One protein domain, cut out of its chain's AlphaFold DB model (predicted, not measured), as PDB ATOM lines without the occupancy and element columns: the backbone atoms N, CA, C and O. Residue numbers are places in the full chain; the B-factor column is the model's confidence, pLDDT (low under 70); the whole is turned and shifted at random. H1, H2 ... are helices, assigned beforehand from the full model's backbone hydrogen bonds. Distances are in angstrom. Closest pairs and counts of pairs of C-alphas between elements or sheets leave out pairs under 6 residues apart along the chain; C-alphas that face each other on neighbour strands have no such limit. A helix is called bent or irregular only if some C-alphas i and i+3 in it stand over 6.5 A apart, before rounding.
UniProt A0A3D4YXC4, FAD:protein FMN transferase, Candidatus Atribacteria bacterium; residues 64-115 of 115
ATOM      1  N   LYS A  64       5.548 -24.892  18.584       97.62
ATOM      2  CA  LYS A  64       7.009 -24.985  18.623       97.62
ATOM      3  C   LYS A  64       7.518 -25.429  17.255       97.62
ATOM      4  O   LYS A  64       7.094 -26.464  16.751       97.62
ATOM      5  N   VAL A  65       8.465 -24.682  16.702       98.19
ATOM      6  CA  VAL A  65       9.055 -24.936  15.381       98.19
ATOM      7  C   VAL A  65      10.583 -24.931  15.455       98.19
ATOM      8  O   VAL A  65      11.167 -24.579  16.484       98.19
ATOM      9  N   SER A  66      11.239 -25.361  14.382       98.50
ATOM     10  CA  SER A  66      12.695 -25.291  14.246       98.50
ATOM     11  C   SER A  66      13.189 -23.852  14.050       98.50
ATOM     12  O   SER A  66      12.448 -22.981  13.593       98.50
ATOM     13  N   GLN A  67      14.466 -23.609  14.365       98.44
ATOM     14  CA  GLN A  67      15.093 -22.304  14.127       98.44
ATOM     15  C   GLN A  67      15.120 -21.951  12.631       98.44
ATOM     16  O   GLN A  67      14.809 -20.819  12.284       98.44
ATOM     17  N   ASP A  68      15.379 -22.926  11.750       98.44
ATOM     18  CA  ASP A  68      15.343 -22.716  10.294       98.44
ATOM     19  C   ASP A  68      13.969 -22.176   9.834       98.44
ATOM     20  O   ASP A  68      13.899 -21.268   9.006       98.44
ATOM     21  N   THR A  69      12.866 -22.686  10.398       98.44
ATOM     22  CA  THR A  69      11.514 -22.177  10.112       98.44
ATOM     23  C   THR A  69      11.331 -20.740  10.597       98.44
ATOM     24  O   THR A  69      10.758 -19.922   9.876       98.44
ATOM     25  N   ILE A  70      11.829 -20.406  11.792       98.50
ATOM     26  CA  ILE A  70      11.787 -19.031  12.313       98.50
ATOM     27  C   ILE A  70      12.546 -18.081  11.387       98.50
ATOM     28  O   ILE A  70      11.997 -17.042  11.021       98.50
ATOM     29  N   ASP A  71      13.757 -18.442  10.970       98.56
ATOM     30  CA  ASP A  71      14.607 -17.592  10.134       98.56
ATOM     31  C   ASP A  71      13.944 -17.308   8.774       98.56
ATOM     32  O   ASP A  71      13.906 -16.166   8.306       98.56
ATOM     33  N   VAL A  72      13.331 -18.330   8.162       98.38
ATOM     34  CA  VAL A  72      12.579 -18.180   6.905       98.38
ATOM     35  C   VAL A  72      11.350 -17.287   7.090       98.38
ATOM     36  O   VAL A  72      11.107 -16.406   6.263       98.38
ATOM     37  N   LEU A  73      10.582 -17.464   8.169       98.25
ATOM     38  CA  LEU A  73       9.394 -16.646   8.436       98.25
ATOM     39  C   LEU A  73       9.753 -15.191   8.754       98.25
ATOM     40  O   LEU A  73       9.081 -14.275   8.280       98.25
ATOM     41  N   GLN A  74      10.834 -14.953   9.497       98.50
ATOM     42  CA  GLN A  74      11.357 -13.605   9.725       98.50
ATOM     43  C   GLN A  74      11.729 -12.944   8.400       98.50
ATOM     44  O   GLN A  74      11.302 -11.817   8.134       98.50
ATOM     45  N   LYS A  75      12.423 -13.673   7.515       98.69
ATOM     46  CA  LYS A  75      12.751 -13.163   6.185       98.69
ATOM     47  C   LYS A  75      11.507 -12.860   5.357       98.69
ATOM     48  O   LYS A  75      11.445 -11.830   4.691       98.69
ATOM     49  N   ALA A  76      10.497 -13.720   5.424       98.38
ATOM     50  CA  ALA A  76       9.228 -13.515   4.741       98.38
ATOM     51  C   ALA A  76       8.518 -12.231   5.214       98.38
ATOM     52  O   ALA A  76       8.006 -11.471   4.390       98.38
ATOM     53  N   VAL A  77       8.548 -11.940   6.520       98.12
ATOM     54  CA  VAL A  77       8.013 -10.691   7.091       98.12
ATOM     55  C   VAL A  77       8.803  -9.469   6.613       98.12
ATOM     56  O   VAL A  77       8.198  -8.450   6.274       98.12
ATOM     57  N   GLU A  78      10.135  -9.548   6.558       98.50
ATOM     58  CA  GLU A  78      10.968  -8.473   5.999       98.50
ATOM     59  C   GLU A  78      10.598  -8.176   4.543       98.50
ATOM     60  O   GLU A  78      10.359  -7.020   4.194       98.50
ATOM     61  N   VAL A  79      10.502  -9.220   3.712       98.56
ATOM     62  CA  VAL A  79      10.173  -9.100   2.284       98.56
ATOM     63  C   VAL A  79       8.757  -8.559   2.089       98.56
ATOM     64  O   VAL A  79       8.522  -7.731   1.207       98.56
ATOM     65  N   SER A  80       7.806  -8.962   2.933       98.31
ATOM     66  CA  SER A  80       6.444  -8.425   2.892       98.31
ATOM     67  C   SER A  80       6.422  -6.914   3.147       98.31
ATOM     68  O   SER A  80       5.829  -6.158   2.376       98.31
ATOM     69  N   LYS A  81       7.172  -6.444   4.153       97.94
ATOM     70  CA  LYS A  81       7.312  -5.010   4.447       97.94
ATOM     71  C   LYS A  81       8.016  -4.256   3.321       97.94
ATOM     72  O   LYS A  81       7.529  -3.211   2.901       97.94
ATOM     73  N   SER A  82       9.136  -4.779   2.816       98.38
ATOM     74  CA  SER A  82       9.920  -4.105   1.770       98.38
ATOM     75  C   SER A  82       9.208  -4.054   0.421       98.38
ATOM     76  O   SER A  82       9.557  -3.237  -0.424       98.38
ATOM     77  N   SER A  83       8.239  -4.944   0.204       98.19
ATOM     78  CA  SER A  83       7.428  -5.002  -1.013       98.19
ATOM     79  C   SER A  83       6.081  -4.285  -0.884       98.19
ATOM     80  O   SER A  83       5.243  -4.424  -1.773       98.19
ATOM     81  N   ASN A  84       5.844  -3.546   0.208       97.25
ATOM     82  CA  ASN A  84       4.564  -2.893   0.499       97.25
ATOM     83  C   ASN A  84       3.363  -3.860   0.396       97.25
ATOM     84  O   ASN A  84       2.299  -3.490  -0.095       97.25
ATOM     85  N   GLY A  85       3.544  -5.106   0.845       94.88
ATOM     86  CA  GLY A  85       2.508  -6.142   0.829       94.88
ATOM     87  C   GLY A  85       2.322  -6.865  -0.508       94.88
ATOM     88  O   GLY A  85       1.443  -7.714  -0.604       94.88
ATOM     89  N   ALA A  86       3.133  -6.586  -1.539       96.94
ATOM     90  CA  ALA A  86       3.068  -7.346  -2.793       96.94
ATOM     91  C   ALA A  86       3.488  -8.817  -2.608       96.94
ATOM     92  O   ALA A  86       2.967  -9.703  -3.284       96.94
ATOM     93  N   PHE A  87       4.409  -9.079  -1.677       97.81
ATOM     94  CA  PHE A  87       4.664 -10.412  -1.144       97.81
ATOM     95  C   PHE A  87       3.950 -10.580   0.202       97.81
ATOM     96  O   PHE A  87       4.122  -9.772   1.116       97.81
ATOM     97  N   ASP A  88       3.196 -11.665   0.347       96.38
ATOM     98  CA  ASP A  88       2.517 -12.018   1.590       96.38
ATOM     99  C   ASP A  88       2.586 -13.536   1.799       96.38
ATOM    100  O   ASP A  88       2.095 -14.326   0.993       96.38
ATOM    101  N   VAL A  89       3.236 -13.948   2.887       95.62
ATOM    102  CA  VAL A  89       3.426 -15.362   3.247       95.62
ATOM    103  C   VAL A  89       2.150 -16.011   3.804       95.62
ATOM    104  O   VAL A  89       2.063 -17.231   3.899       95.62
ATOM    105  N   THR A  90       1.128 -15.215   4.131       94.88
ATOM    106  CA  THR A  90      -0.138 -15.664   4.736       94.88
ATOM    107  C   THR A  90      -1.243 -15.965   3.716       94.88
ATOM    108  O   THR A  90      -2.347 -16.371   4.080       94.88
ATOM    109  N   VAL A  91      -0.948 -15.880   2.412       94.06
ATOM    110  CA  VAL A  91      -1.913 -16.120   1.316       94.06
ATOM    111  C   VAL A  91      -2.401 -17.572   1.192       94.06
ATOM    112  O   VAL A  91      -3.215 -17.870   0.317       94.06
ATOM    113  N   GLY A  92      -1.935 -18.489   2.049       92.31
ATOM    114  CA  GLY A  92      -2.263 -19.921   2.007       92.31
ATOM    115  C   GLY A  92      -3.767 -20.208   1.928       92.31
ATOM    116  O   GLY A  92      -4.197 -20.995   1.088       92.31
ATOM    117  N   VAL A  93      -4.587 -19.483   2.700       90.31
ATOM    118  CA  VAL A  93      -6.058 -19.625   2.689       90.31
ATOM    119  C   VAL A  93      -6.655 -19.324   1.307       90.31
ATOM    120  O   VAL A  93      -7.556 -20.030   0.841       90.31
ATOM    121  N   LEU A  94      -6.151 -18.291   0.626       91.81
ATOM    122  CA  LEU A  94      -6.601 -17.937  -0.720       91.81
ATOM    123  C   LEU A  94      -6.117 -18.970  -1.737       91.81
ATOM    124  O   LEU A  94      -6.907 -19.415  -2.570       91.81
ATOM    125  N   THR A  95      -4.857 -19.396  -1.647       91.75
ATOM    126  CA  THR A  95      -4.279 -20.432  -2.515       91.75
ATOM    127  C   THR A  95      -5.093 -21.727  -2.472       91.75
ATOM    128  O   THR A  95      -5.455 -22.267  -3.523       91.75
ATOM    129  N   ASP A  96      -5.457 -22.197  -1.279       91.12
ATOM    130  CA  ASP A  96      -6.272 -23.401  -1.113       91.12
ATOM    131  C   ASP A  96      -7.689 -23.226  -1.647       91.12
ATOM    132  O   ASP A  96      -8.226 -24.123  -2.307       91.12
ATOM    133  N   TYR A  97      -8.295 -22.057  -1.431       91.94
ATOM    134  CA  TYR A  97      -9.605 -21.765  -1.996       91.94
ATOM    135  C   TYR A  97      -9.587 -21.814  -3.529       91.94
ATOM    136  O   TYR A  97     -10.429 -22.479  -4.138       91.94
ATOM    137  N   TRP A  98      -8.602 -21.175  -4.161       92.56
ATOM    138  CA  TRP A  98      -8.434 -21.213  -5.612       92.56
ATOM    139  C   TRP A  98      -8.178 -22.632  -6.131       92.56
ATOM    140  O   TRP A  98      -8.750 -23.022  -7.156       92.56
ATOM    141  N   ARG A  99      -7.403 -23.448  -5.405       90.75
ATOM    142  CA  ARG A  99      -7.190 -24.868  -5.730       90.75
ATOM    143  C   ARG A  99      -8.507 -25.653  -5.724       90.75
ATOM    144  O   ARG A  99      -8.777 -26.401  -6.666       90.75
ATOM    145  N   GLN A 100      -9.352 -25.454  -4.711       92.50
ATOM    146  CA  GLN A 100     -10.668 -26.098  -4.615       92.50
ATOM    147  C   GLN A 100     -11.614 -25.655  -5.739       92.50
ATOM    148  O   GLN A 100     -12.307 -26.485  -6.331       92.50
ATOM    149  N   LEU A 101     -11.633 -24.361  -6.068       93.50
ATOM    150  CA  LEU A 101     -12.423 -23.833  -7.181       93.50
ATOM    151  C   LEU A 101     -12.008 -24.446  -8.515       93.50
ATOM    152  O   LEU A 101     -12.875 -24.881  -9.271       93.50
ATOM    153  N   LYS A 102     -10.696 -24.540  -8.774       93.25
ATOM    154  CA  LYS A 102     -10.151 -25.169  -9.982       93.25
ATOM    155  C   LYS A 102     -10.569 -26.635 -10.083       93.25
ATOM    156  O   LYS A 102     -11.051 -27.047 -11.135       93.25
ATOM    157  N   LYS A 103     -10.456 -27.401  -8.990       93.75
ATOM    158  CA  LYS A 103     -10.893 -28.810  -8.934       93.75
ATOM    159  C   LYS A 103     -12.384 -28.965  -9.258       93.75
ATOM    160  O   LYS A 103     -12.765 -29.905  -9.943       93.75
ATOM    161  N   ASN A 104     -13.204 -28.023  -8.799       94.44
ATOM    162  CA  ASN A 104     -14.656 -28.046  -8.972       94.44
ATOM    163  C   ASN A 104     -15.155 -27.267 -10.202       94.44
ATOM    164  O   ASN A 104     -16.364 -27.151 -10.378       94.44
ATOM    165  N   GLN A 105     -14.252 -26.703 -11.013       92.94
ATOM    166  CA  GLN A 105     -14.563 -25.853 -12.171       92.94
ATOM    167  C   GLN A 105     -15.515 -24.683 -11.843       92.94
ATOM    168  O   GLN A 105     -16.388 -24.317 -12.628       92.94
ATOM    169  N   LYS A 106     -15.356 -24.084 -10.658       92.88
ATOM    170  CA  LYS A 106     -16.173 -22.957 -10.181       92.88
ATOM    171  C   LYS A 106     -15.394 -21.645 -10.231       92.88
ATOM    172  O   LYS A 106     -14.169 -21.626 -10.153       92.88
ATOM    173  N   LYS A 107     -16.125 -20.534 -10.319       90.44
ATOM    174  CA  LYS A 107     -15.577 -19.180 -10.148       90.44
ATOM    175  C   LYS A 107     -15.594 -18.776  -8.667       90.44
ATOM    176  O   LYS A 107     -16.420 -19.309  -7.921       90.44
ATOM    177  N   PRO A 108     -14.727 -17.840  -8.241       89.44
ATOM    178  CA  PRO A 108     -14.773 -17.296  -6.891       89.44
ATOM    179  C   PRO A 108     -16.107 -16.628  -6.586       89.44
ATOM    180  O   PRO A 108     -16.660 -15.906  -7.418       89.44
ATOM    181  N   ASP A 109     -16.588 -16.838  -5.366       89.12
ATOM    182  CA  ASP A 109     -17.682 -16.061  -4.805       89.12
ATOM    183  C   ASP A 109     -17.129 -14.716  -4.324       89.12
ATOM    184  O   ASP A 109     -16.263 -14.661  -3.447       89.12
ATOM    185  N   LYS A 110     -17.644 -13.630  -4.908       83.94
ATOM    186  CA  LYS A 110     -17.214 -12.258  -4.611       83.94
ATOM    187  C   LYS A 110     -17.456 -11.854  -3.155       83.94
ATOM    188  O   LYS A 110     -16.815 -10.924  -2.690       83.94
ATOM    189  N   ASN A 111     -18.350 -12.538  -2.444       85.44
ATOM    190  CA  ASN A 111     -18.703 -12.202  -1.066       85.44
ATOM    191  C   ASN A 111     -17.967 -13.047  -0.016       85.44
ATOM    192  O   ASN A 111     -18.155 -12.814   1.178       85.44
ATOM    193  N   LYS A 112     -17.149 -14.026  -0.431       79.19
ATOM    194  CA  LYS A 112     -16.528 -14.992   0.489       79.19
ATOM    195  C   LYS A 112     -15.415 -14.392   1.349       79.19
ATOM    196  O   LYS A 112     -15.294 -14.753   2.515       79.19
ATOM    197  N   PHE A 113     -14.618 -13.493   0.782       76.06
ATOM    198  CA  PHE A 113     -13.579 -12.762   1.499       76.06
ATOM    199  C   PHE A 113     -13.917 -11.281   1.406       76.06
ATOM    200  O   PHE A 113     -13.873 -10.703   0.323       76.06
ATOM    201  N   LYS A 114     -14.311 -10.687   2.532       60.78
ATOM    202  CA  LYS A 114     -14.405  -9.235   2.665       60.78
ATOM    203  C   LYS A 114     -13.055  -8.769   3.190       60.78
ATOM    204  O   LYS A 114     -12.730  -9.062   4.338       60.78
ATOM    205  N   ILE A 115     -12.271  -8.166   2.304       54.03
ATOM    206  CA  ILE A 115     -10.990  -7.525   2.612       54.03
ATOM    207  C   ILE A 115     -11.259  -6.030   2.740       54.03
ATOM    208  O   ILE A 115     -12.021  -5.523   1.884       54.03
TER     209      ILE A 115
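This is residues 64 to 115 of the 115 residues of the protein "FAD:protein FMN transferase" of Candidatus Atribacteria bacterium (UniProt A0A3D4YXC4). Two separate helices, H1 and H2, stand at some distance from each other, strung together by an irregular link, and after H2 a tail without a named element, residues 104 to 115, turns back. The printed part has 52 residues with two named helices, H1 then H2, and no named strand; the class is all helix. It is only just loose, close to extended, with a radius of gyration of the C-alphas of 14.7 A, and spans 39 by 25 by 15 A, elongated.

H1 is residues 67 to 82, 22.6 A long, and begins at C-alpha 67 at (15.093, -22.304, 14.127). H2 is residues 92 to 103, 16.5 A long, and ends at C-alpha 103 at (-10.893, -28.810, -8.934).

Residues 64 to 72, of which 67 to 72 belong to H1, stand free. H1 and H2 are apart, with a short link of 9 residues between them. In H1 and H2 every O i to N i+4 pair is within hydrogen-bond range.

The C-alphas of Gln 67 and Gln 105, the two farthest apart, are 39.8 A apart. The printed part has no cut. Residues 114 to 115 are under pLDDT 70.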